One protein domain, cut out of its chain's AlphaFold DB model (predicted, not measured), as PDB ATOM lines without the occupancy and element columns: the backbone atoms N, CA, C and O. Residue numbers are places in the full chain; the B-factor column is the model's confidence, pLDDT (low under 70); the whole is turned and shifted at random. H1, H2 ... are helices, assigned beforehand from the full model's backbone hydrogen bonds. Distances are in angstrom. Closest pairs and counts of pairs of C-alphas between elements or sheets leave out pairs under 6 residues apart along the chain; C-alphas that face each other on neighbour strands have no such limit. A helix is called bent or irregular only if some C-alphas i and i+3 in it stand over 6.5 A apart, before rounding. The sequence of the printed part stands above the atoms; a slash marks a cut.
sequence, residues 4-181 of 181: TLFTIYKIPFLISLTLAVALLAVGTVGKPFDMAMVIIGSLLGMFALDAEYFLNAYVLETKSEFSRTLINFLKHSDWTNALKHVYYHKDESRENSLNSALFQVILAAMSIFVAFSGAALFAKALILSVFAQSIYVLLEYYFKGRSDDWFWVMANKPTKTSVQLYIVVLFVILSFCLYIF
ATOM      1  N   THR A   4     -30.901 -47.568  -1.373       71.31
ATOM      2  CA  THR A   4     -30.514 -48.186  -2.642       71.31
ATOM      3  C   THR A   4     -31.329 -47.684  -3.834       71.31
ATOM      4  O   THR A   4     -30.737 -47.369  -4.860       71.31
ATOM      5  N   LEU A   5     -32.658 -47.546  -3.714       72.62
ATOM      6  CA  LEU A   5     -33.488 -47.032  -4.817       72.62
ATOM      7  C   LEU A   5     -33.170 -45.571  -5.119       72.62
ATOM      8  O   LEU A   5     -33.092 -45.183  -6.282       72.62
ATOM      9  N   PHE A   6     -32.940 -44.780  -4.069       77.38
ATOM     10  CA  PHE A   6     -32.500 -43.402  -4.233       77.38
ATOM     11  C   PHE A   6     -31.167 -43.351  -4.981       77.38
ATOM     12  O   PHE A   6     -31.048 -42.591  -5.928       77.38
ATOM     13  N   THR A   7     -30.193 -44.194  -4.630       81.31
ATOM     14  CA  THR A   7     -28.911 -44.255  -5.350       81.31
ATOM     15  C   THR A   7     -29.079 -44.610  -6.829       81.31
ATOM     16  O   THR A   7     -28.415 -43.999  -7.660       81.31
ATOM     17  N   ILE A   8     -29.972 -45.550  -7.156       83.12
ATOM     18  CA  ILE A   8     -30.229 -45.990  -8.537       83.12
ATOM     19  C   ILE A   8     -30.877 -44.872  -9.367       83.12
ATOM     20  O   ILE A   8     -30.380 -44.524 -10.434       83.12
ATOM     21  N   TYR A   9     -31.955 -44.268  -8.862       86.88
ATOM     22  CA  TYR A   9     -32.761 -43.311  -9.626       86.88
ATOM     23  C   TYR A   9     -32.374 -41.846  -9.417       86.88
ATOM     24  O   TYR A   9     -32.979 -40.972 -10.032       86.88
ATOM     25  N   LYS A  10     -31.358 -41.542  -8.599       90.62
ATOM     26  CA  LYS A  10     -30.940 -40.158  -8.321       90.62
ATOM     27  C   LYS A  10     -30.627 -39.381  -9.595       90.62
ATOM     28  O   LYS A  10     -31.108 -38.263  -9.744       90.62
ATOM     29  N   ILE A  11     -29.804 -39.938 -10.485       92.25
ATOM     30  CA  ILE A  11     -29.392 -39.226 -11.702       92.25
ATOM     31  C   ILE A  11     -30.546 -39.125 -12.711       92.25
ATOM     32  O   ILE A  11     -30.831 -37.997 -13.114       92.25
ATOM     33  N   PRO A  12     -31.281 -40.212 -13.036       93.38
ATOM     34  CA  PRO A  12     -32.485 -40.108 -13.861       93.38
ATOM     35  C   PRO A  12     -33.486 -39.079 -13.327       93.38
ATOM     36  O   PRO A  12     -33.952 -38.222 -14.075       93.38
ATOM     37  N   PHE A  13     -33.753 -39.078 -12.021       94.25
ATOM     38  CA  PHE A  13     -34.655 -38.109 -11.406       94.25
ATOM     39  C   PHE A  13     -34.169 -36.665 -11.577       94.25
ATOM     40  O   PHE A  13     -34.956 -35.794 -11.940       94.25
ATOM     41  N   LEU A  14     -32.875 -36.403 -11.354       95.56
ATOM     42  CA  LEU A  14     -32.297 -35.071 -11.545       95.56
ATOM     43  C   LEU A  14     -32.406 -34.608 -13.000       95.56
ATOM     44  O   LEU A  14     -32.783 -33.464 -13.227       95.56
ATOM     45  N   ILE A  15     -32.150 -35.488 -13.972       95.81
ATOM     46  CA  ILE A  15     -32.295 -35.170 -15.401       95.81
ATOM     47  C   ILE A  15     -33.740 -34.789 -15.721       95.81
ATOM     48  O   ILE A  15     -33.980 -33.728 -16.295       95.81
ATOM     49  N   SER A  16     -34.705 -35.614 -15.307       96.19
ATOM     50  CA  SER A  16     -36.128 -35.352 -15.524       96.19
ATOM     51  C   SER A  16     -36.593 -34.060 -14.854       96.19
ATOM     52  O   SER A  16     -37.374 -33.313 -15.441       96.19
ATOM     53  N   LEU A  17     -36.100 -33.763 -13.650       95.94
ATOM     54  CA  LEU A  17     -36.429 -32.533 -12.935       95.94
ATOM     55  C   LEU A  17     -35.830 -31.299 -13.620       95.94
ATOM     56  O   LEU A  17     -36.534 -30.313 -13.826       95.94
ATOM     57  N   THR A  18     -34.551 -31.349 -13.998       95.88
ATOM     58  CA  THR A  18     -33.890 -30.257 -14.725       95.88
ATOM     59  C   THR A  18     -34.572 -30.002 -16.063       95.88
ATOM     60  O   THR A  18     -34.809 -28.845 -16.412       95.88
ATOM     61  N   LEU A  19     -34.953 -31.061 -16.782       95.88
ATOM     62  CA  LEU A  19     -35.697 -30.937 -18.030       95.88
ATOM     63  C   LEU A  19     -37.072 -30.302 -17.804       95.88
ATOM     64  O   LEU A  19     -37.423 -29.375 -18.526       95.88
ATOM     65  N   ALA A  20     -37.822 -30.734 -16.786       95.56
ATOM     66  CA  ALA A  20     -39.118 -30.141 -16.460       95.56
ATOM     67  C   ALA A  20     -38.996 -28.630 -16.213       95.56
ATOM     68  O   ALA A  20     -39.757 -27.849 -16.776       95.56
ATOM     69  N   VAL A  21     -38.004 -28.208 -15.419       94.75
ATOM     70  CA  VAL A  21     -37.740 -26.785 -15.157       94.75
ATOM     71  C   VAL A  21     -37.396 -26.038 -16.447       94.75
ATOM     72  O   VAL A  21     -37.935 -24.957 -16.676       94.75
ATOM     73  N   ALA A  22     -36.551 -26.610 -17.308       94.44
ATOM     74  CA  ALA A  22     -36.191 -26.001 -18.587       94.44
ATOM     75  C   ALA A  22     -37.408 -25.835 -19.513       94.44
ATOM     76  O   ALA A  22     -37.614 -24.755 -20.060       94.44
ATOM     77  N   LEU A  23     -38.251 -26.864 -19.639       93.62
ATOM     78  CA  LEU A  23     -39.460 -26.825 -20.467       93.62
ATOM     79  C   LEU A  23     -40.484 -25.807 -19.958       93.62
ATOM     80  O   LEU A  23     -41.091 -25.095 -20.754       93.62
ATOM     81  N   LEU A  24     -40.662 -25.704 -18.639       93.62
ATOM     82  CA  LEU A  24     -41.542 -24.698 -18.040       93.62
ATOM     83  C   LEU A  24     -41.020 -23.276 -18.263       93.62
ATOM     84  O   LEU A  24     -41.811 -22.372 -18.530       93.62
ATOM     85  N   ALA A  25     -39.702 -23.086 -18.162       91.12
ATOM     86  CA  ALA A  25     -39.065 -21.792 -18.366       91.12
ATOM     87  C   ALA A  25     -39.137 -21.336 -19.832       91.12
ATOM     88  O   ALA A  25     -39.471 -20.181 -20.085       91.12
ATOM     89  N   VAL A  26     -38.849 -22.230 -20.784       88.94
ATOM     90  CA  VAL A  26     -38.821 -21.892 -22.217       88.94
ATOM     91  C   VAL A  26     -40.223 -21.832 -22.817       88.94
ATOM     92  O   VAL A  26     -40.553 -20.856 -23.481       88.94
ATOM     93  N   GLY A  27     -41.089 -22.802 -22.509       79.44
ATOM     94  CA  GLY A  27     -42.444 -22.865 -23.065       79.44
ATOM     95  C   GLY A  27     -43.399 -21.796 -22.522       79.44
ATOM     96  O   GLY A  27     -44.555 -21.739 -22.935       79.44
ATOM     97  N   THR A  28     -42.959 -20.950 -21.578       75.62
ATOM     98  CA  THR A  28     -43.769 -19.898 -20.925       75.62
ATOM     99  C   THR A  28     -45.137 -20.398 -20.447       75.62
ATOM    100  O   THR A  28     -46.163 -19.721 -20.544       75.62
ATOM    101  N   VAL A  29     -45.166 -21.632 -19.939       76.88
ATOM    102  CA  VAL A  29     -46.402 -22.332 -19.590       76.88
ATOM    103  C   VAL A  29     -47.019 -21.682 -18.355       76.88
ATOM    104  O   VAL A  29     -46.595 -21.941 -17.238       76.88
ATOM    105  N   GLY A  30     -48.018 -20.818 -18.547       77.44
ATOM    106  CA  GLY A  30     -48.618 -20.040 -17.455       77.44
ATOM    107  C   GLY A  30     -49.763 -20.733 -16.708       77.44
ATOM    108  O   GLY A  30     -50.105 -20.328 -15.598       77.44
ATOM    109  N   LYS A  31     -50.383 -21.768 -17.290       90.94
ATOM    110  CA  LYS A  31     -51.547 -22.437 -16.687       90.94
ATOM    111  C   LYS A  31     -51.108 -23.581 -15.762       90.94
ATOM    112  O   LYS A  31     -50.364 -24.449 -16.214       90.94
ATOM    113  N   PRO A  32     -51.633 -23.679 -14.523       92.06
ATOM    114  CA  PRO A  32     -51.235 -24.727 -13.574       92.06
ATOM    115  C   PRO A  32     -51.420 -26.159 -14.095       92.06
ATOM    116  O   PRO A  32     -50.595 -27.030 -13.832       92.06
ATOM    117  N   PHE A  33     -52.489 -26.407 -14.855       92.38
ATOM    118  CA  PHE A  33     -52.749 -27.720 -15.448       92.38
ATOM    119  C   PHE A  33     -51.692 -28.105 -16.489       92.38
ATOM    120  O   PHE A  33     -51.176 -29.220 -16.473       92.38
ATOM    121  N   ASP A  34     -51.318 -27.161 -17.350       93.00
ATOM    122  CA  ASP A  34     -50.292 -27.365 -18.370       93.00
ATOM    123  C   ASP A  34     -48.917 -27.584 -17.720       93.00
ATOM    124  O   ASP A  34     -48.164 -28.465 -18.138       93.00
ATOM    125  N   MET A  35     -48.623 -26.859 -16.631       94.31
ATOM    126  CA  MET A  35     -47.414 -27.087 -15.836       94.31
ATOM    127  C   MET A  35     -47.380 -28.508 -15.261       94.31
ATOM    128  O   MET A  35     -46.363 -29.195 -15.361       94.31
ATOM    129  N   ALA A  36     -48.497 -28.973 -14.692       94.75
ATOM    130  CA  ALA A  36     -48.606 -30.329 -14.159       94.75
ATOM    131  C   ALA A  36     -48.376 -31.381 -15.254       94.75
ATOM    132  O   ALA A  36     -47.650 -32.346 -15.027       94.75
ATOM    133  N   MET A  37     -48.914 -31.171 -16.457       95.38
ATOM    134  CA  MET A  37     -48.696 -32.065 -17.597       95.38
ATOM    135  C   MET A  37     -47.222 -32.153 -18.006       95.38
ATOM    136  O   MET A  37     -46.728 -33.255 -18.251       95.38
ATOM    137  N   VAL A  38     -46.505 -31.026 -18.034       95.88
ATOM    138  CA  VAL A  38     -45.060 -31.003 -18.321       95.88
ATOM    139  C   VAL A  38     -44.272 -31.739 -17.236       95.88
ATOM    140  O   VAL A  38     -43.410 -32.557 -17.558       95.88
ATOM    141  N   ILE A  39     -44.581 -31.497 -15.959       95.94
ATOM    142  CA  ILE A  39     -43.898 -32.146 -14.830       95.94
ATOM    143  C   ILE A  39     -44.129 -33.658 -14.858       95.94
ATOM    144  O   ILE A  39     -43.169 -34.425 -14.795       95.94
ATOM    145  N   ILE A  40     -45.383 -34.099 -14.988       96.12
ATOM    146  CA  ILE A  40     -45.729 -35.525 -14.999       96.12
ATOM    147  C   ILE A  40     -45.097 -36.209 -16.215       96.12
ATOM    148  O   ILE A  40     -44.475 -37.255 -16.054       96.12
ATOM    149  N   GLY A  41     -45.188 -35.612 -17.410       96.06
ATOM    150  CA  GLY A  41     -44.548 -36.152 -18.612       96.06
ATOM    151  C   GLY A  41     -43.035 -36.292 -18.439       96.06
ATOM    152  O   GLY A  41     -42.470 -37.355 -18.696       96.06
ATOM    153  N   SER A  42     -42.385 -35.258 -17.899       96.38
ATOM    154  CA  SER A  42     -40.937 -35.266 -17.672       96.38
ATOM    155  C   SER A  42     -40.506 -36.328 -16.657       96.38
ATOM    156  O   SER A  42     -39.508 -37.016 -16.872       96.38
ATOM    157  N   LEU A  43     -41.254 -36.501 -15.565       95.75
ATOM    158  CA  LEU A  43     -40.949 -37.509 -14.549       95.75
ATOM    159  C   LEU A  43     -41.205 -38.930 -15.055       95.75
ATOM    160  O   LEU A  43     -40.366 -39.800 -14.849       95.75
ATOM    161  N   LEU A  44     -42.315 -39.177 -15.757       94.56
ATOM    162  CA  LEU A  44     -42.626 -40.514 -16.273       94.56
ATOM    163  C   LEU A  44     -41.616 -40.995 -17.319       94.56
ATOM    164  O   LEU A  44     -41.347 -42.195 -17.393       94.56
ATOM    165  N   GLY A  45     -41.001 -40.079 -18.072       91.00
ATOM    166  CA  GLY A  45     -39.964 -40.428 -19.044       91.00
ATOM    167  C   GLY A  45     -38.754 -41.148 -18.438       91.00
ATOM    168  O   GLY A  45     -38.113 -41.928 -19.138       91.00
ATOM    169  N   MET A  46     -38.489 -40.985 -17.133       91.25
ATOM    170  CA  MET A  46     -37.378 -41.669 -16.456       91.25
ATOM    171  C   MET A  46     -37.532 -43.189 -16.384       91.25
ATOM    172  O   MET A  46     -36.535 -43.888 -16.257       91.25
ATOM    173  N   PHE A  47     -38.760 -43.702 -16.490       89.56
ATOM    174  CA  PHE A  47     -39.048 -45.137 -16.438       89.56
ATOM    175  C   PHE A  47     -39.234 -45.772 -17.819       89.56
ATOM    176  O   PHE A  47     -39.404 -46.984 -17.921       89.56
ATOM    177  N   ALA A  48     -39.240 -44.974 -18.890       89.75
ATOM    178  CA  ALA A  48     -39.602 -45.464 -20.216       89.75
ATOM    179  C   ALA A  48     -38.609 -46.504 -20.755       89.75
ATOM    180  O   ALA A  48     -39.031 -47.488 -21.352       89.75
ATOM    181  N   LEU A  49     -37.310 -46.314 -20.511       86.31
ATOM    182  CA  LEU A  49     -36.283 -47.281 -20.915       86.31
ATOM    183  C   LEU A  49     -36.328 -48.547 -20.050       86.31
ATOM    184  O   LEU A  49     -36.098 -49.641 -20.552       86.31
ATOM    185  N   ASP A  50     -36.707 -48.417 -18.775       84.12
ATOM    186  CA  ASP A  50     -36.853 -49.563 -17.874       84.12
ATOM    187  C   ASP A  50     -38.053 -50.449 -18.251       84.12
ATOM    188  O   ASP A  50     -38.072 -51.642 -17.941       84.12
ATOM    189  N   ALA A  51     -39.053 -49.887 -18.941       84.50
ATOM    190  CA  ALA A  51     -40.254 -50.604 -19.366       84.50
ATOM    191  C   ALA A  51     -39.942 -51.800 -20.280       84.50
ATOM    192  O   ALA A  51     -40.664 -52.797 -20.238       84.50
ATOM    193  N   GLU A  52     -38.859 -51.743 -21.060       82.31
ATOM    194  CA  GLU A  52     -38.429 -52.865 -21.898       82.31
ATOM    195  C   GLU A  52     -38.096 -54.109 -21.077       82.31
ATOM    196  O   GLU A  52     -38.505 -55.198 -21.460       82.31
ATOM    197  N   TYR A  53     -37.448 -53.983 -19.918       79.50
ATOM    198  CA  TYR A  53     -37.121 -55.150 -19.090       79.50
ATOM    199  C   TYR A  53     -38.377 -55.855 -18.577       79.50
ATOM    200  O   TYR A  53     -38.436 -57.083 -18.521       79.50
ATOM    201  N   PHE A  54     -39.413 -55.079 -18.253       80.62
ATOM    202  CA  PHE A  54     -40.712 -55.623 -17.880       80.62
ATOM    203  C   PHE A  54     -41.405 -56.287 -19.075       80.62
ATOM    204  O   PHE A  54     -41.901 -57.405 -18.948       80.62
ATOM    205  N   LEU A  55     -41.403 -55.647 -20.249       79.25
ATOM    206  CA  LEU A  55     -41.975 -56.221 -21.470       79.25
ATOM    207  C   LEU A  55     -41.260 -57.514 -21.885       79.25
ATOM    208  O   LEU A  55     -41.923 -58.520 -22.138       79.25
ATOM    209  N   ASN A  56     -39.928 -57.517 -21.878       74.00
ATOM    210  CA  ASN A  56     -39.103 -58.681 -22.185       74.00
ATOM    211  C   ASN A  56     -39.421 -59.835 -21.234       74.00
ATOM    212  O   ASN A  56     -39.624 -60.959 -21.695       74.00
ATOM    213  N   ALA A  57     -39.564 -59.558 -19.937       74.00
ATOM    214  CA  ALA A  57     -39.878 -60.590 -18.958       74.00
ATOM    215  C   ALA A  57     -41.261 -61.228 -19.148       74.00
ATOM    216  O   ALA A  57     -41.403 -62.436 -18.951       74.00
ATOM    217  N   TYR A  58     -42.276 -60.456 -19.545       75.81
ATOM    218  CA  TYR A  58     -43.636 -60.972 -19.734       75.81
ATOM    219  C   TYR A  58     -43.900 -61.573 -21.115       75.81
ATOM    220  O   TYR A  58     -44.731 -62.475 -21.220       75.81
ATOM    221  N   VAL A  59     -43.249 -61.068 -22.164       74.62
ATOM    222  CA  VAL A  59     -43.634 -61.362 -23.553       74.62
ATOM    223  C   VAL A  59     -42.578 -62.188 -24.283       74.62
ATOM    224  O   VAL A  59     -42.932 -63.154 -24.953       74.62
ATOM    225  N   LEU A  60     -41.298 -61.837 -24.155       69.12
ATOM    226  CA  LEU A  60     -40.243 -62.369 -25.025       69.12
ATOM    227  C   LEU A  60     -39.469 -63.517 -24.370       69.12
ATOM    228  O   LEU A  60     -39.375 -64.605 -24.933       69.12
ATOM    229  N   GLU A  61     -38.985 -63.319 -23.146       68.81
ATOM    230  CA  GLU A  61     -38.075 -64.248 -22.468       68.81
ATOM    231  C   GLU A  61     -38.645 -64.799 -21.158       68.81
ATOM    232  O   GLU A  61     -37.939 -64.957 -20.166       68.81
ATOM    233  N   THR A  62     -39.925 -65.167 -21.147       70.44
ATOM    234  CA  THR A  62     -40.642 -65.675 -19.953       70.44
ATOM    235  C   THR A  62     -39.971 -66.852 -19.227       70.44
ATOM    236  O   THR A  62     -40.294 -67.146 -18.073       70.44
ATOM    237  N   LYS A  63     -39.049 -67.562 -19.890       71.12
ATOM    238  CA  LYS A  63     -38.376 -68.755 -19.358       71.12
ATOM    239  C   LYS A  63     -37.010 -68.485 -18.723       71.12
ATOM    240  O   LYS A  63     -36.530 -69.395 -18.049       71.12
ATOM    241  N   SER A  64     -36.407 -67.311 -18.917       75.69
ATOM    242  CA  SER A  64     -35.102 -66.992 -18.322       75.69
ATOM    243  C   SER A  64     -35.206 -66.839 -16.796       75.69
ATOM    244  O   SER A  64     -36.276 -66.533 -16.257       75.69
ATOM    245  N   GLU A  65     -34.110 -67.096 -16.073       78.00
ATOM    246  CA  GLU A  65     -34.083 -66.956 -14.607       78.00
ATOM    247  C   GLU A  65     -34.368 -65.514 -14.166       78.00
ATOM    248  O   GLU A  65     -35.112 -65.306 -13.202       78.00
ATOM    249  N   PHE A  66     -33.876 -64.536 -14.932       79.62
ATOM    250  CA  PHE A  66     -34.193 -63.118 -14.773       79.62
ATOM    251  C   PHE A  66     -35.708 -62.869 -14.831       79.62
ATOM    252  O   PHE A  66     -36.302 -62.363 -13.878       79.62
ATOM    253  N   SER A  67     -36.375 -63.309 -15.902       79.25
ATOM    254  CA  SER A  67     -37.810 -63.076 -16.097       79.25
ATOM    255  C   SER A  67     -38.668 -63.743 -15.028       79.25
ATOM    256  O   SER A  67     -39.620 -63.142 -14.531       79.25
ATOM    257  N   ARG A  68     -38.326 -64.971 -14.616       81.44
ATOM    258  CA  ARG A  68     -39.043 -65.673 -13.537       81.44
ATOM    259  C   ARG A  68     -38.932 -64.931 -12.212       81.44
ATOM    260  O   ARG A  68     -39.927 -64.794 -11.501       81.44
ATOM    261  N   THR A  69     -37.737 -64.446 -11.893       82.00
ATOM    262  CA  THR A  69     -37.468 -63.704 -10.660       82.00
ATOM    263  C   THR A  69     -38.183 -62.353 -10.670       82.00
ATOM    264  O   THR A  69     -38.862 -62.015  -9.700       82.00
ATOM    265  N   LEU A  70     -38.146 -61.633 -11.797       81.00
ATOM    266  CA  LEU A  70     -38.867 -60.374 -11.973       81.00
ATOM    267  C   LEU A  70     -40.389 -60.558 -11.846       81.00
ATOM    268  O   LEU A  70     -41.035 -59.835 -11.089       81.00
ATOM    269  N   ILE A  71     -40.962 -61.569 -12.509       83.00
ATOM    270  CA  ILE A  71     -42.394 -61.893 -12.408       83.00
ATOM    271  C   ILE A  71     -42.775 -62.261 -10.968       83.00
ATOM    272  O   ILE A  71     -43.850 -61.880 -10.504       83.00
ATOM    273  N   ASN A  72     -41.920 -62.990 -10.247       85.19
ATOM    274  CA  ASN A  72     -42.181 -63.348  -8.856       85.19
ATOM    275  C   ASN A  72     -42.237 -62.111  -7.949       85.19
ATOM    276  O   ASN A  72     -43.187 -62.000  -7.170       85.19
ATOM    277  N   PHE A  73     -41.304 -61.162  -8.100       85.38
ATOM    278  CA  PHE A  73     -41.356 -59.887  -7.376       85.38
ATOM    279  C   PHE A  73     -42.642 -59.110  -7.680       85.38
ATOM    280  O   PHE A  73     -43.317 -58.647  -6.762       85.38
ATOM    281  N   LEU A  74     -43.048 -59.047  -8.950       84.62
ATOM    282  CA  LEU A  74     -44.271 -58.353  -9.365       84.62
ATOM    283  C   LEU A  74     -45.544 -59.010  -8.823       84.62
ATOM    284  O   LEU A  74     -46.433 -58.316  -8.333       84.62
ATOM    285  N   LYS A  75     -45.622 -60.348  -8.831       86.12
ATOM    286  CA  LYS A  75     -46.747 -61.094  -8.237       86.12
ATOM    287  C   LYS A  75     -46.909 -60.820  -6.743       86.12
ATOM    288  O   LYS A  75     -48.031 -60.828  -6.248       86.12
ATOM    289  N   HIS A  76     -45.809 -60.563  -6.040       88.56
ATOM    290  CA  HIS A  76     -45.810 -60.270  -4.605       88.56
ATOM    291  C   HIS A  76     -45.924 -58.764  -4.318       88.56
ATOM    292  O   HIS A  76     -45.790 -58.351  -3.170       88.56
ATOM    293  N   SER A  77     -46.195 -57.939  -5.342       82.50
ATOM    294  CA  SER A  77     -46.227 -56.471  -5.252       82.50
ATOM    295  C   SER A  77     -44.932 -55.855  -4.702       82.50
ATOM    296  O   SER A  77     -44.933 -54.743  -4.175       82.50
ATOM    297  N   ASP A  78     -43.806 -56.556  -4.852       85.81
ATOM    298  CA  ASP A  78     -42.489 -56.113  -4.407       85.81
ATOM    299  C   ASP A  78     -41.782 -55.311  -5.508       85.81
ATOM    300  O   ASP A  78     -40.774 -55.709  -6.097       85.81
ATOM    301  N   TRP A  79     -42.351 -54.142  -5.804       79.69
ATOM    302  CA  TRP A  79     -41.853 -53.222  -6.830       79.69
ATOM    303  C   TRP A  79     -40.425 -52.744  -6.555       79.69
ATOM    304  O   TRP A  79     -39.657 -52.486  -7.479       79.69
ATOM    305  N   THR A  80     -40.045 -52.653  -5.279       81.56
ATOM    306  CA  THR A  80     -38.708 -52.202  -4.880       81.56
ATOM    307  C   THR A  80     -37.649 -53.209  -5.303       81.56
ATOM    308  O   THR A  80     -36.648 -52.828  -5.914       81.56
ATOM    309  N   ASN A  81     -37.858 -54.491  -5.001       83.06
ATOM    310  CA  ASN A  81     -36.904 -55.521  -5.387       83.06
ATOM    311  C   ASN A  81     -36.990 -55.857  -6.880       83.06
ATOM    312  O   ASN A  81     -35.951 -56.143  -7.470       83.06
ATOM    313  N   ALA A  82     -38.154 -55.691  -7.521       82.00
ATOM    314  CA  ALA A  82     -38.275 -55.761  -8.978       82.00
ATOM    315  C   ALA A  82     -37.354 -54.745  -9.682       82.00
ATOM    316  O   ALA A  82     -36.543 -55.128 -10.521       82.00
ATOM    317  N   LEU A  83     -37.407 -53.465  -9.293       82.56
ATOM    318  CA  LEU A  83     -36.569 -52.419  -9.898       82.56
ATOM    319  C   LEU A  83     -35.076 -52.614  -9.597       82.56
ATOM    320  O   LEU A  83     -34.237 -52.422 -10.476       82.56
ATOM    321  N   LYS A  84     -34.724 -53.048  -8.378       83.94
ATOM    322  CA  LYS A  84     -33.335 -53.419  -8.059       83.94
ATOM    323  C   LYS A  84     -32.862 -54.574  -8.941       83.94
ATOM    324  O   LYS A  84     -31.748 -54.523  -9.451       83.94
ATOM    325  N   HIS A  85     -33.691 -55.601  -9.122       83.81
ATOM    326  CA  HIS A  85     -33.348 -56.758  -9.938       83.81
ATOM    327  C   HIS A  85     -33.084 -56.352 -11.390       83.81
ATOM    328  O   HIS A  85     -32.028 -56.709 -11.911       83.81
ATOM    329  N   VAL A  86     -33.961 -55.519 -11.971       83.25
ATOM    330  CA  VAL A  86     -33.755 -54.905 -13.294       83.25
ATOM    331  C   VAL A  86     -32.424 -54.163 -13.335       83.25
ATOM    332  O   VAL A  86     -31.584 -54.478 -14.166       83.25
ATOM    333  N   TYR A  87     -32.170 -53.239 -12.407       81.25
ATOM    334  CA  TYR A  87     -30.954 -52.426 -12.439       81.25
ATOM    335  C   TYR A  87     -29.656 -53.241 -12.322       81.25
ATOM    336  O   TYR A  87     -28.684 -52.943 -13.016       81.25
ATOM    337  N   TYR A  88     -29.615 -54.248 -11.443       81.31
ATOM    338  CA  TYR A  88     -28.400 -55.032 -11.197       81.31
ATOM    339  C   TYR A  88     -28.133 -56.106 -12.255       81.31
ATOM    340  O   TYR A  88     -26.973 -56.440 -12.468       81.31
ATOM    341  N   HIS A  89     -29.171 -56.605 -12.930       79.06
ATOM    342  CA  HIS A  89     -29.049 -57.668 -13.937       79.06
ATOM    343  C   HIS A  89     -29.339 -57.158 -15.358       79.06
ATOM    344  O   HIS A  89     -29.427 -57.945 -16.296       79.06
ATOM    345  N   LYS A  90     -29.431 -55.832 -15.557       71.88
ATOM    346  CA  LYS A  90     -29.686 -55.206 -16.870       71.88
ATOM    347  C   LYS A  90     -28.673 -55.588 -17.950       71.88
ATOM    348  O   LYS A  90     -28.996 -55.537 -19.132       71.88
ATOM    349  N   ASP A  91     -27.468 -55.967 -17.531       68.94
ATOM    350  CA  ASP A  91     -26.362 -56.358 -18.404       68.94
ATOM    351  C   ASP A  91     -26.439 -57.830 -18.860       68.94
ATOM    352  O   ASP A  91     -25.710 -58.222 -19.769       68.94
ATOM    353  N   GLU A  92     -27.300 -58.651 -18.248       66.81
ATOM    354  CA  GLU A  92     -27.496 -60.057 -18.640       66.81
ATOM    355  C   GLU A  92     -28.376 -60.183 -19.890       66.81
ATOM    356  O   GLU A  92     -28.231 -61.130 -20.664       66.81
ATOM    357  N   SER A  93     -29.244 -59.196 -20.133       62.12
ATOM    358  CA  SER A  93     -30.007 -59.085 -21.374       62.12
ATOM    359  C   SER A  93     -29.169 -58.342 -22.414       62.12
ATOM    360  O   SER A  93     -29.068 -57.113 -22.416       62.12
ATOM    361  N   ARG A  94     -28.501 -59.118 -23.273       53.94
ATOM    362  CA  ARG A  94     -27.530 -58.628 -24.264       53.94
ATOM    363  C   ARG A  94     -28.155 -57.788 -25.384       53.94
ATOM    364  O   ARG A  94     -27.446 -57.017 -26.023       53.94
ATOM    365  N   GLU A  95     -29.458 -57.927 -25.618       62.00
ATOM    366  CA  GLU A  95     -30.178 -57.318 -26.739       62.00
ATOM    367  C   GLU A  95     -31.358 -56.479 -26.229       62.00
ATOM    368  O   GLU A  95     -32.509 -56.905 -26.253       62.00
ATOM    369  N   ASN A  96     -31.069 -55.265 -25.755       68.12
ATOM    370  CA  ASN A  96     -32.104 -54.287 -25.410       68.12
ATOM    371  C   ASN A  96     -32.370 -53.385 -26.625       68.12
ATOM    372  O   ASN A  96     -31.494 -52.648 -27.086       68.12
ATOM    373  N   SER A  97     -33.581 -53.460 -27.168       74.31
ATOM    374  CA  SER A  97     -34.028 -52.698 -28.330       74.31
ATOM    375  C   SER A  97     -34.161 -51.199 -28.035       74.31
ATOM    376  O   SER A  97     -33.769 -50.396 -28.886       74.31
ATOM    377  N   LEU A  98     -34.612 -50.802 -26.836       82.88
ATOM    378  CA  LEU A  98     -34.725 -49.394 -26.425       82.88
ATOM    379  C   LEU A  98     -33.365 -48.787 -26.053       82.88
ATOM    380  O   LEU A  98     -33.163 -47.584 -26.195       82.88
ATOM    381  N   ASN A  99     -32.399 -49.607 -25.638       85.50
ATOM    382  CA  ASN A  99     -31.023 -49.178 -25.365       85.50
ATOM    383  C   ASN A  99     -30.119 -49.409 -26.584       85.50
ATOM    384  O   ASN A  99     -29.071 -50.050 -26.498       85.50
ATOM    385  N   SER A 100     -30.550 -48.903 -27.742       89.94
ATOM    386  CA  SER A 100     -29.840 -49.068 -29.008       89.94
ATOM    387  C   SER A 100     -29.715 -47.763 -29.790       89.94
ATOM    388  O   SER A 100     -30.568 -46.873 -29.722       89.94
ATOM    389  N   ALA A 101     -28.671 -47.674 -30.613       91.06
ATOM    390  CA  ALA A 101     -28.467 -46.542 -31.513       91.06
ATOM    391  C   ALA A 101     -29.626 -46.354 -32.506       91.06
ATOM    392  O   ALA A 101     -29.997 -45.222 -32.810       91.06
ATOM    393  N   LEU A 102     -30.222 -47.450 -32.992       90.94
ATOM    394  CA  LEU A 102     -31.357 -47.399 -33.917       90.94
ATOM    395  C   LEU A 102     -32.578 -46.768 -33.245       90.94
ATOM    396  O   LEU A 102     -33.167 -45.837 -33.796       90.94
ATOM    397  N   PHE A 103     -32.917 -47.219 -32.034       92.62
ATOM    398  CA  PHE A 103     -34.000 -46.615 -31.265       92.62
ATOM    399  C   PHE A 103     -33.717 -45.145 -30.962       92.62
ATOM    400  O   PHE A 103     -34.590 -44.305 -31.147       92.62
ATOM    401  N   GLN A 104     -32.486 -44.807 -30.576       94.69
ATOM    402  CA  GLN A 104     -32.118 -43.432 -30.255       94.69
ATOM    403  C   GLN A 104     -32.214 -42.483 -31.459       94.69
ATOM    404  O   GLN A 104     -32.605 -41.329 -31.290       94.69
ATOM    405  N   VAL A 105     -31.922 -42.951 -32.678       95.00
ATOM    406  CA  VAL A 105     -32.134 -42.167 -33.910       95.00
ATOM    407  C   VAL A 105     -33.625 -41.928 -34.164       95.00
ATOM    408  O   VAL A 105     -34.021 -40.798 -34.452       95.00
ATOM    409  N   ILE A 106     -34.464 -42.958 -34.013       95.56
ATOM    410  CA  ILE A 106     -35.925 -42.818 -34.142       95.56
ATOM    411  C   ILE A 106     -36.459 -41.854 -33.077       95.56
ATOM    412  O   ILE A 106     -37.243 -40.958 -33.387       95.56
ATOM    413  N   LEU A 107     -35.992 -41.987 -31.837       96.25
ATOM    414  CA  LEU A 107     -36.390 -41.147 -30.716       96.25
ATOM    415  C   LEU A 107     -35.956 -39.686 -30.897       96.25
ATOM    416  O   LEU A 107     -36.709 -38.778 -30.546       96.25
ATOM    417  N   ALA A 108     -34.782 -39.444 -31.487       97.06
ATOM    418  CA  ALA A 108     -34.329 -38.107 -31.863       97.06
ATOM    419  C   ALA A 108     -35.251 -37.486 -32.926       97.06
ATOM    420  O   ALA A 108     -35.701 -36.351 -32.766       97.06
ATOM    421  N   ALA A 109     -35.593 -38.239 -33.977       96.94
ATOM    422  CA  ALA A 109     -36.529 -37.783 -35.004       96.94
ATOM    423  C   ALA A 109     -37.926 -37.503 -34.422       96.94
ATOM    424  O   ALA A 109     -38.526 -36.468 -34.720       96.94
ATOM    425  N   MET A 110     -38.421 -38.378 -33.539       96.31
ATOM    426  CA  MET A 110     -39.677 -38.169 -32.817       96.31
ATOM    427  C   MET A 110     -39.630 -36.926 -31.934       96.31
ATOM    428  O   MET A 110     -40.599 -36.176 -31.912       96.31
ATOM    429  N   SER A 111     -38.517 -36.690 -31.240       96.94
ATOM    430  CA  SER A 111     -38.315 -35.518 -30.385       96.94
ATOM    431  C   SER A 111     -38.403 -34.217 -31.182       96.94
ATOM    432  O   SER A 111     -39.126 -33.307 -30.782       96.94
ATOM    433  N   ILE A 112     -37.750 -34.160 -32.347       96.88
ATOM    434  CA  ILE A 112     -37.852 -33.021 -33.270       96.88
ATOM    435  C   ILE A 112     -39.301 -32.854 -33.742       96.88
ATOM    436  O   ILE A 112     -39.858 -31.760 -33.668       96.88
ATOM    437  N   PHE A 113     -39.939 -33.940 -34.188       96.25
ATOM    438  CA  PHE A 113     -41.315 -33.905 -34.680       96.25
ATOM    439  C   PHE A 113     -42.297 -33.381 -33.626       96.25
ATOM    440  O   PHE A 113     -43.080 -32.473 -33.912       96.25
ATOM    441  N   VAL A 114     -42.252 -33.908 -32.398       95.19
ATOM    442  CA  VAL A 114     -43.195 -33.482 -31.358       95.19
ATOM    443  C   VAL A 114     -42.944 -32.059 -30.898       95.19
ATOM    444  O   VAL A 114     -43.919 -31.356 -30.636       95.19
ATOM    445  N   ALA A 115     -41.685 -31.613 -30.868       93.19
ATOM    446  CA  ALA A 115     -41.343 -30.236 -30.543       93.19
ATOM    447  C   ALA A 115     -42.014 -29.252 -31.524       93.19
ATOM    448  O   ALA A 115     -42.727 -28.356 -31.074       93.19
ATOM    449  N   PHE A 116     -41.934 -29.508 -32.839       92.69
ATOM    450  CA  PHE A 116     -42.595 -28.698 -33.879       92.69
ATOM    451  C   PHE A 116     -44.119 -28.841 -33.949       92.69
ATOM    452  O   PHE A 116     -44.815 -27.944 -34.422       92.69
ATOM    453  N   SER A 117     -44.652 -29.993 -33.553       91.88
ATOM    454  CA  SER A 117     -46.075 -30.288 -33.717       91.88
ATOM    455  C   SER A 117     -46.974 -29.540 -32.719       91.88
ATOM    456  O   SER A 117     -46.539 -29.084 -31.661       91.88
ATOM    457  N   GLY A 118     -48.279 -29.528 -32.996       88.81
ATOM    458  CA  GLY A 118     -49.322 -29.155 -32.032       88.81
ATOM    459  C   GLY A 118     -49.667 -30.254 -31.014       88.81
ATOM    460  O   GLY A 118     -50.777 -30.256 -30.488       88.81
ATOM    461  N   ALA A 119     -48.778 -31.229 -30.775       90.25
ATOM    462  CA  ALA A 119     -49.016 -32.301 -29.810       90.25
ATOM    463  C   ALA A 119     -49.209 -31.768 -28.381       90.25
ATOM    464  O   ALA A 119     -48.703 -30.705 -28.014       90.25
ATOM    465  N   ALA A 120     -49.909 -32.548 -27.554       93.00
ATOM    466  CA  ALA A 120     -50.136 -32.215 -26.152       93.00
ATOM    467  C   ALA A 120     -48.812 -32.025 -25.389       93.00
ATOM    468  O   ALA A 120     -47.878 -32.813 -25.556       93.00
ATOM    469  N   LEU A 121     -48.762 -31.031 -24.493       93.50
ATOM    470  CA  LEU A 121     -47.574 -30.707 -23.686       93.50
ATOM    471  C   LEU A 121     -47.040 -31.912 -22.905       93.50
ATOM    472  O   LEU A 121     -45.830 -32.102 -22.825       93.50
ATOM    473  N   PHE A 122     -47.941 -32.761 -22.404       95.44
ATOM    474  CA  PHE A 122     -47.584 -34.031 -21.776       95.44
ATOM    475  C   PHE A 122     -46.741 -34.917 -22.704       95.44
ATOM    476  O   PHE A 122     -45.678 -35.384 -22.308       95.44
ATOM    477  N   ALA A 123     -47.193 -35.130 -23.943       94.69
ATOM    478  CA  ALA A 123     -46.515 -35.998 -24.902       94.69
ATOM    479  C   ALA A 123     -45.156 -35.419 -25.316       94.69
ATOM    480  O   ALA A 123     -44.175 -36.158 -25.381       94.69
ATOM    481  N   LYS A 124     -45.084 -34.096 -25.532       95.25
ATOM    482  CA  LYS A 124     -43.814 -33.417 -25.819       95.25
ATOM    483  C   LYS A 124     -42.817 -33.600 -24.670       95.25
ATOM    484  O   LYS A 124     -41.698 -34.050 -24.898       95.25
ATOM    485  N   ALA A 125     -43.239 -33.307 -23.437       96.31
ATOM    486  CA  ALA A 125     -42.397 -33.430 -22.248       96.31
ATOM    487  C   ALA A 125     -41.958 -34.879 -21.992       96.31
ATOM    488  O   ALA A 125     -40.797 -35.124 -21.671       96.31
ATOM    489  N   LEU A 126     -42.866 -35.840 -22.185       97.12
ATOM    490  CA  LEU A 126     -42.567 -37.261 -22.061       97.12
ATOM    491  C   LEU A 126     -41.484 -37.684 -23.052       97.12
ATOM    492  O   LEU A 126     -40.459 -38.205 -22.633       97.12
ATOM    493  N   ILE A 127     -41.674 -37.423 -24.346       96.88
ATOM    494  CA  ILE A 127     -40.740 -37.857 -25.395       96.88
ATOM    495  C   ILE A 127     -39.367 -37.196 -25.230       96.88
ATOM    496  O   ILE A 127     -38.354 -37.891 -25.301       96.88
ATOM    497  N   LEU A 128     -39.322 -35.892 -24.933       97.06
ATOM    498  CA  LEU A 128     -38.058 -35.198 -24.663       97.06
ATOM    499  C   LEU A 128     -37.359 -35.738 -23.412       97.06
ATOM    500  O   LEU A 128     -36.133 -35.813 -23.385       97.06
ATOM    501  N   SER A 129     -38.122 -36.160 -22.403       97.50
ATOM    502  CA  SER A 129     -37.569 -36.820 -21.222       97.50
ATOM    503  C   SER A 129     -36.985 -38.182 -21.551       97.50
ATOM    504  O   SER A 129     -35.825 -38.421 -21.227       97.50
ATOM    505  N   VAL A 130     -37.707 -39.042 -22.282       97.12
ATOM    506  CA  VAL A 130     -37.153 -40.332 -22.733       97.12
ATOM    507  C   VAL A 130     -35.869 -40.114 -23.537       97.12
ATOM    508  O   VAL A 130     -34.893 -40.834 -23.342       97.12
ATOM    509  N   PHE A 131     -35.831 -39.086 -24.390       97.69
ATOM    510  CA  PHE A 131     -34.644 -38.758 -25.177       97.69
ATOM    511  C   PHE A 131     -33.467 -38.292 -24.313       97.69
ATOM    512  O   PHE A 131     -32.354 -38.793 -24.466       97.69
ATOM    513  N   ALA A 132     -33.698 -37.398 -23.349       97.50
ATOM    514  CA  ALA A 132     -32.665 -36.976 -22.405       97.50
ATOM    515  C   ALA A 132     -32.129 -38.156 -21.571       97.50
ATOM    516  O   ALA A 132     -30.920 -38.276 -21.360       97.50
ATOM    517  N   GLN A 133     -33.011 -39.063 -21.148       96.56
ATOM    518  CA  GLN A 133     -32.631 -40.269 -20.412       96.56
ATOM    519  C   GLN A 133     -31.834 -41.240 -21.283       96.56
ATOM    520  O   GLN A 133     -30.843 -41.797 -20.818       96.56
ATOM    521  N   SER A 134     -32.181 -41.398 -22.563       96.06
ATOM    522  CA  SER A 134     -31.425 -42.270 -23.468       96.06
ATOM    523  C   SER A 134     -30.002 -41.753 -23.704       96.06
ATOM    524  O   SER A 134     -29.070 -42.546 -23.816       96.06
ATOM    525  N   ILE A 135     -29.802 -40.427 -23.727       96.62
ATOM    526  CA  ILE A 135     -28.463 -39.813 -23.771       96.62
ATOM    527  C   ILE A 135     -27.678 -40.154 -22.500       96.62
ATOM    528  O   ILE A 135     -26.505 -40.523 -22.580       96.62
ATOM    529  N   TYR A 136     -28.315 -40.067 -21.331       95.19
ATOM    530  CA  TYR A 136     -27.685 -40.437 -20.065       95.19
ATOM    531  C   TYR A 136     -27.281 -41.911 -20.017       95.19
ATOM    532  O   TYR A 136     -26.142 -42.218 -19.664       95.19
ATOM    533  N   VAL A 137     -28.168 -42.823 -20.415       92.25
ATOM    534  CA  VAL A 137     -27.844 -44.253 -20.433       92.25
ATOM    535  C   VAL A 137     -26.679 -44.512 -21.392       92.25
ATOM    536  O   VAL A 137     -25.709 -45.152 -20.994       92.25
ATOM    537  N   LEU A 138     -26.679 -43.931 -22.598       94.12
ATOM    538  CA  LEU A 138     -25.535 -44.016 -23.515       94.12
ATOM    539  C   LEU A 138     -24.230 -43.508 -22.874       94.12
ATOM    540  O   LEU A 138     -23.178 -44.123 -23.056       94.12
ATOM    541  N   LEU A 139     -24.274 -42.414 -22.107       93.94
ATOM    542  CA  LEU A 139     -23.108 -41.925 -21.368       93.94
ATOM    543  C   LEU A 139     -22.610 -42.954 -20.343       93.94
ATOM    544  O   LEU A 139     -21.397 -43.143 -20.237       93.94
ATOM    545  N   GLU A 140     -23.498 -43.666 -19.638       91.38
ATOM    546  CA  GLU A 140     -23.087 -44.769 -18.756       91.38
ATOM    547  C   GLU A 140     -22.335 -45.859 -19.534       91.38
ATOM    548  O   GLU A 140     -21.271 -46.298 -19.091       91.38
ATOM    549  N   TYR A 141     -22.853 -46.281 -20.694       89.88
ATOM    550  CA  TYR A 141     -22.191 -47.273 -21.554       89.88
ATOM    551  C   TYR A 141     -20.833 -46.767 -22.054       89.88
ATOM    552  O   TYR A 141     -19.845 -47.503 -22.013       89.88
ATOM    553  N   TYR A 142     -20.757 -45.501 -22.466       92.69
ATOM    554  CA  TYR A 142     -19.527 -44.870 -22.933       92.69
ATOM    555  C   TYR A 142     -18.448 -44.818 -21.839       92.69
ATOM    556  O   TYR A 142     -17.315 -45.244 -22.069       92.69
ATOM    557  N   PHE A 143     -18.785 -44.354 -20.630       92.06
ATOM    558  CA  PHE A 143     -17.823 -44.262 -19.526       92.06
ATOM    559  C   PHE A 143     -17.417 -45.625 -18.958       92.06
ATOM    560  O   PHE A 143     -16.300 -45.763 -18.464       92.06
ATOM    561  N   LYS A 144     -18.279 -46.644 -19.072       89.81
ATOM    562  CA  LYS A 144     -17.954 -48.035 -18.715       89.81
ATOM    563  C   LYS A 144     -17.161 -48.778 -19.798       89.81
ATOM    564  O   LYS A 144     -16.819 -49.936 -19.591       89.81
ATOM    565  N   GLY A 145     -16.878 -48.149 -20.943       87.25
ATOM    566  CA  GLY A 145     -16.167 -48.789 -22.055       87.25
ATOM    567  C   GLY A 145     -16.981 -49.874 -22.769       87.25
ATOM    568  O   GLY A 145     -16.400 -50.743 -23.405       87.25
ATOM    569  N   ARG A 146     -18.315 -49.828 -22.661       86.62
ATOM    570  CA  ARG A 146     -19.258 -50.787 -23.261       86.62
ATOM    571  C   ARG A 146     -20.119 -50.163 -24.358       86.62
ATOM    572  O   ARG A 146     -21.210 -50.637 -24.641       86.62
ATOM    573  N   SER A 147     -19.660 -49.083 -24.991       87.19
ATOM    574  CA  SER A 147     -20.417 -48.435 -26.074       87.19
ATOM    575  C   SER A 147     -20.776 -49.395 -27.210       87.19
ATOM    576  O   SER A 147     -21.794 -49.202 -27.862       87.19
ATOM    577  N   ASP A 148     -19.992 -50.450 -27.424       86.56
ATOM    578  CA  ASP A 148     -20.217 -51.438 -28.482       86.56
ATOM    579  C   ASP A 148     -21.557 -52.176 -28.362       86.56
ATOM    580  O   ASP A 148     -22.131 -52.545 -29.394       86.56
ATOM    581  N   ASP A 149     -22.068 -52.337 -27.138       85.81
ATOM    582  CA  ASP A 149     -23.373 -52.945 -26.856       85.81
ATOM    583  C   ASP A 149     -24.513 -52.036 -27.346       85.81
ATOM    584  O   ASP A 149     -25.497 -52.505 -27.907       85.81
ATOM    585  N   TRP A 150     -24.348 -50.713 -27.244       89.50
ATOM    586  CA  TRP A 150     -25.323 -49.733 -27.743       89.50
ATOM    587  C   TRP A 150     -25.435 -49.736 -29.273       89.50
ATOM    588  O   TRP A 150     -26.485 -49.476 -29.864       89.50
ATOM    589  N   PHE A 151     -24.320 -50.045 -29.931       90.44
ATOM    590  CA  PHE A 151     -24.185 -50.103 -31.382       90.44
ATOM    591  C   PHE A 151     -24.196 -51.550 -31.893       90.44
ATOM    592  O   PHE A 151     -23.505 -51.888 -32.857       90.44
ATOM    593  N   TRP A 152     -24.961 -52.430 -31.239       85.81
ATOM    594  CA  TRP A 152     -25.023 -53.855 -31.570       85.81
ATOM    595  C   TRP A 152     -25.418 -54.133 -33.029       85.81
ATOM    596  O   TRP A 152     -24.848 -55.033 -33.635       85.81
ATOM    597  N   VAL A 153     -26.290 -53.305 -33.616       85.56
ATOM    598  CA  VAL A 153     -26.768 -53.430 -35.009       85.56
ATOM    599  C   VAL A 153     -25.679 -53.131 -36.050       85.56
ATOM    600  O   VAL A 153     -25.773 -53.571 -37.196       85.56
ATOM    601  N   MET A 154     -24.642 -52.362 -35.702       84.56
ATOM    602  CA  MET A 154     -23.624 -51.958 -36.673       84.56
ATOM    603  C   MET A 154     -22.598 -53.069 -36.902       84.56
ATOM    604  O   MET A 154     -21.998 -53.574 -35.955       84.56
ATOM    605  N   ALA A 155     -22.346 -53.388 -38.177       82.88
ATOM    606  CA  ALA A 155     -21.361 -54.396 -38.578       82.88
ATOM    607  C   ALA A 155     -19.940 -54.055 -38.095       82.88
ATOM    608  O   ALA A 155     -19.205 -54.937 -37.660       82.88
ATOM    609  N   ASN A 156     -19.576 -52.770 -38.130       86.50
ATOM    610  CA  ASN A 156     -18.327 -52.260 -37.574       86.50
ATOM    611  C   ASN A 156     -18.624 -51.433 -36.326       86.50
ATOM    612  O   ASN A 156     -19.443 -50.510 -36.366       86.50
ATOM    613  N   LYS A 157     -17.936 -51.746 -35.226       87.88
ATOM    614  CA  LYS A 157     -18.075 -50.992 -33.981       87.88
ATOM    615  C   LYS A 157     -17.473 -49.593 -34.131       87.88
ATOM    616  O   LYS A 157     -16.397 -49.449 -34.720       87.88
ATOM    617  N   PRO A 158     -18.165 -48.548 -33.650       88.88
ATOM    618  CA  PRO A 158     -17.686 -47.185 -33.791       88.88
ATOM    619  C   PRO A 158     -16.470 -46.950 -32.897       88.88
ATOM    620  O   PRO A 158     -16.372 -47.465 -31.787       88.88
ATOM    621  N   THR A 159     -15.548 -46.109 -33.361       92.31
ATOM    622  CA  THR A 159     -14.419 -45.688 -32.525       92.31
ATOM    623  C   THR A 159     -14.903 -44.830 -31.355       92.31
ATOM    624  O   THR A 159     -15.939 -44.165 -31.444       92.31
ATOM    625  N   LYS A 160     -14.112 -44.754 -30.280       89.56
ATOM    626  CA  LYS A 160     -14.406 -43.894 -29.120       89.56
ATOM    627  C   LYS A 160     -14.697 -42.441 -29.529       89.56
ATOM    628  O   LYS A 160     -15.646 -41.844 -29.030       89.56
ATOM    629  N   THR A 161     -13.933 -41.903 -30.481       92.12
ATOM    630  CA  THR A 161     -14.125 -40.553 -31.030       92.12
ATOM    631  C   THR A 161     -15.448 -40.418 -31.786       92.12
ATOM    632  O   THR A 161     -16.143 -39.416 -31.633       92.12
ATOM    633  N   SER A 162     -15.844 -41.433 -32.558       92.50
ATOM    634  CA  SER A 162     -17.141 -41.452 -33.247       92.50
ATOM    635  C   SER A 162     -18.309 -41.462 -32.258       92.50
ATOM    636  O   SER A 162     -19.281 -40.738 -32.459       92.50
ATOM    637  N   VAL A 163     -18.200 -42.225 -31.163       94.88
ATOM    638  CA  VAL A 163     -19.221 -42.240 -30.101       94.88
ATOM    639  C   VAL A 163     -19.303 -40.885 -29.395       94.88
ATOM    640  O   VAL A 163     -20.402 -40.393 -29.152       94.88
ATOM    641  N   GLN A 164     -18.166 -40.234 -29.124       94.75
ATOM    642  CA  GLN A 164     -18.152 -38.873 -28.572       94.75
ATOM    643  C   GLN A 164     -18.864 -37.876 -29.489       94.75
ATOM    644  O   GLN A 164     -19.699 -37.107 -29.019       94.75
ATOM    645  N   LEU A 165     -18.565 -37.902 -30.792       96.25
ATOM    646  CA  LEU A 165     -19.222 -37.031 -31.764       96.25
ATOM    647  C   LEU A 165     -20.733 -37.287 -31.806       96.25
ATOM    648  O   LEU A 165     -21.515 -36.340 -31.809       96.25
ATOM    649  N   TYR A 166     -21.144 -38.556 -31.783       96.12
ATOM    650  CA  TYR A 166     -22.552 -38.940 -31.737       96.12
ATOM    651  C   TYR A 166     -23.262 -38.373 -30.498       96.12
ATOM    652  O   TYR A 166     -24.313 -37.752 -30.629       96.12
ATOM    653  N   ILE A 167     -22.656 -38.483 -29.311       96.62
ATOM    654  CA  ILE A 167     -23.182 -37.887 -28.070       96.62
ATOM    655  C   ILE A 167     -23.339 -36.365 -28.205       96.62
ATOM    656  O   ILE A 167     -24.374 -35.820 -27.824       96.62
ATOM    657  N   VAL A 168     -22.345 -35.670 -28.770       97.56
ATOM    658  CA  VAL A 168     -22.418 -34.215 -28.994       97.56
ATOM    659  C   VAL A 168     -23.588 -33.856 -29.913       97.56
ATOM    660  O   VAL A 168     -24.345 -32.941 -29.597       97.56
ATOM    661  N   VAL A 169     -23.789 -34.598 -31.006       97.81
ATOM    662  CA  VAL A 169     -24.927 -34.391 -31.919       97.81
ATOM    663  C   VAL A 169     -26.262 -34.565 -31.190       97.81
ATOM    664  O   VAL A 169     -27.165 -33.753 -31.377       97.81
ATOM    665  N   LEU A 170     -26.388 -35.570 -30.319       97.81
ATOM    666  CA  LEU A 170     -27.608 -35.783 -29.537       97.81
ATOM    667  C   LEU A 170     -27.904 -34.617 -28.586       97.81
ATOM    668  O   LEU A 170     -29.056 -34.192 -28.489       97.81
ATOM    669  N   PHE A 171     -26.881 -34.059 -27.932       97.50
ATOM    670  CA  PHE A 171     -27.045 -32.857 -27.113       97.50
ATOM    671  C   PHE A 171     -27.466 -31.646 -27.945       97.50
ATOM    672  O   PHE A 171     -28.359 -30.916 -27.524       97.50
ATOM    673  N   VAL A 172     -26.891 -31.455 -29.138       98.00
ATOM    674  CA  VAL A 172     -27.303 -30.380 -30.055       98.00
ATOM    675  C   VAL A 172     -28.772 -30.534 -30.451       98.00
ATOM    676  O   VAL A 172     -29.510 -29.551 -30.418       98.00
ATOM    677  N   ILE A 173     -29.220 -31.754 -30.768       97.94
ATOM    678  CA  ILE A 173     -30.629 -32.033 -31.078       97.94
ATOM    679  C   ILE A 173     -31.518 -31.717 -29.873       97.94
ATOM    680  O   ILE A 173     -32.531 -31.045 -30.034       97.94
ATOM    681  N   LEU A 174     -31.143 -32.152 -28.666       97.06
ATOM    682  CA  LEU A 174     -31.913 -31.862 -27.457       97.06
ATOM    683  C   LEU A 174     -32.012 -30.349 -27.210       97.06
ATOM    684  O   LEU A 174     -33.105 -29.840 -26.986       97.06
ATOM    685  N   SER A 175     -30.896 -29.621 -27.296       95.88
ATOM    686  CA  SER A 175     -30.873 -28.161 -27.154       95.88
ATOM    687  C   SER A 175     -31.717 -27.461 -28.218       95.88
ATOM    688  O   SER A 175     -32.424 -26.509 -27.903       95.88
ATOM    689  N   PHE A 176     -31.684 -27.947 -29.460       96.25
ATOM    690  CA  PHE A 176     -32.529 -27.436 -30.532       96.25
ATOM    691  C   PHE A 176     -34.015 -27.668 -30.240       96.25
ATOM    692  O   PHE A 176     -34.797 -26.728 -30.330       96.25
ATOM    693  N   CYS A 177     -34.399 -28.878 -29.820       95.94
ATOM    694  CA  CYS A 177     -35.771 -29.194 -29.422       95.94
ATOM    695  C   CYS A 177     -36.258 -28.317 -28.263       95.94
ATOM    696  O   CYS A 177     -37.409 -27.903 -28.270       95.94
ATOM    697  N   LEU A 178     -35.390 -28.020 -27.290       94.00
ATOM    698  CA  LEU A 178     -35.708 -27.109 -26.190       94.00
ATOM    699  C   LEU A 178     -35.903 -25.672 -26.669       94.00
ATOM    700  O   LEU A 178     -36.791 -24.999 -26.176       94.00
ATOM    701  N   TYR A 179     -35.094 -25.207 -27.620       92.75
ATOM    702  CA  TYR A 179     -35.200 -23.852 -28.164       92.75
ATOM    703  C   TYR A 179     -36.522 -23.605 -28.905       92.75
ATOM    704  O   TYR A 179     -37.044 -22.494 -28.865       92.75
ATOM    705  N   ILE A 180     -37.052 -24.627 -29.581       91.06
ATOM    706  CA  ILE A 180     -38.292 -24.532 -30.368       91.06
ATOM    707  C   ILE A 180     -39.555 -24.950 -29.600       91.06
ATOM    708  O   ILE A 180     -40.638 -24.910 -30.182       91.06
ATOM    709  N   PHE A 181     -39.409 -25.431 -28.362       85.94
ATOM    710  CA  PHE A 181     -40.500 -25.958 -27.540       85.94
ATOM    711  C   PHE A 181     -41.514 -24.875 -27.161       85.94
ATOM    712  O   PHE A 181     -42.729 -25.170 -27.282       85.94
TER     713      PHE A 181
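What this domain is: This is residues 4 to 181 of the 181 residues of an uncharacterized protein of Candidatus Moranbacteria bacterium CG_4_9_14_3_um_filter_42_9 (UniProt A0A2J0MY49). One long helix, H7, runs through the middle, with the helical hairpin H1 and H2 packed on one side of it and H6 and H9 packed on another. A smaller head of three short helices, H3, H4 and H5, lies beyond one end of that hairpin, near the first residues of H1, and little H8 sits at the last turns of H7. The printed part has 178 residues with nine named helices, H1 to H9 in order, and no named strand: all helix. It is compact, with a radius of gyration of the C-alphas of 17.0 A and spans of 48 by 43 by 28 A.

Where its parts are: Find C-alpha 4 at (-30.514, -48.186, -2.642); from there H1 runs through residues 4 to 26, 33.8 A. It is irregular, with C-alphas 8 and 11 7.5 A apart, and has a kink of 47 degrees near residue 11. Next come H2, residues 32 to 47, 23.9 A; H3, residues 51 to 60; H4, residues 65 to 75; H5, residues 79 to 89; and H6, residues 101 to 116, 22.9 A. H7, residues 121 to 143, spans 33.0 A from C-alpha 121 at (-47.574, -30.707, -23.686). After H8, residues 147 to 150, H9 takes residues 160 to 179, 28.9 A, ending at (-35.200, -23.852, -28.164).

How they stand to each other: Start at the hub, H7, which touches H1, H2, H6, H8 and H9. Look at Gly 41 and Leu 126, the closest C-alphas of H2 and H7, 4.1 A apart, at a shallow tilt of 31 degrees. H6, H7 and H9 form an up and down bundle, each helix running against the one before; the closest C-alphas of H7 and H9, Ile 135 and Ile 167, are 7.1 A apart. H7 touches H8 with residues 138 to 141 alone, closest at the C-alphas of Tyr 141 and Ser 147, 5.0 A. H1 and H2 form a hairpin, closest at the C-alphas of Ser 16 and Ser 42, 5.3 A. H1 and H5 only just touch, with 3 pairs of C-alphas within 8 A, the closest those of Leu 5 and Lys 84, 7.2 A. H4 and H5 form another hairpin, and H3 touches H4 at the C-alphas of Ala 57 and Ser 67, 4.3 A. Every O i to N i+4 pair is within hydrogen-bond range in H3, H4, H5, H6, H7 and H9, against 17 of 19 in H1 and 10 of 12 in H2; H8 is too short for such a pair.

The domain as a whole: The C-alphas of Gly 30 and Lys 63 are the two farthest apart, 49.8 A. The printed part has no cut and ends at the chain's last residue, 181. The link from H5 to H6, 11 residues, is long. Look for low confidence, pLDDT under 70, at residues 60 to 61 and 91 to 96; the mean of the printed part is 88.2.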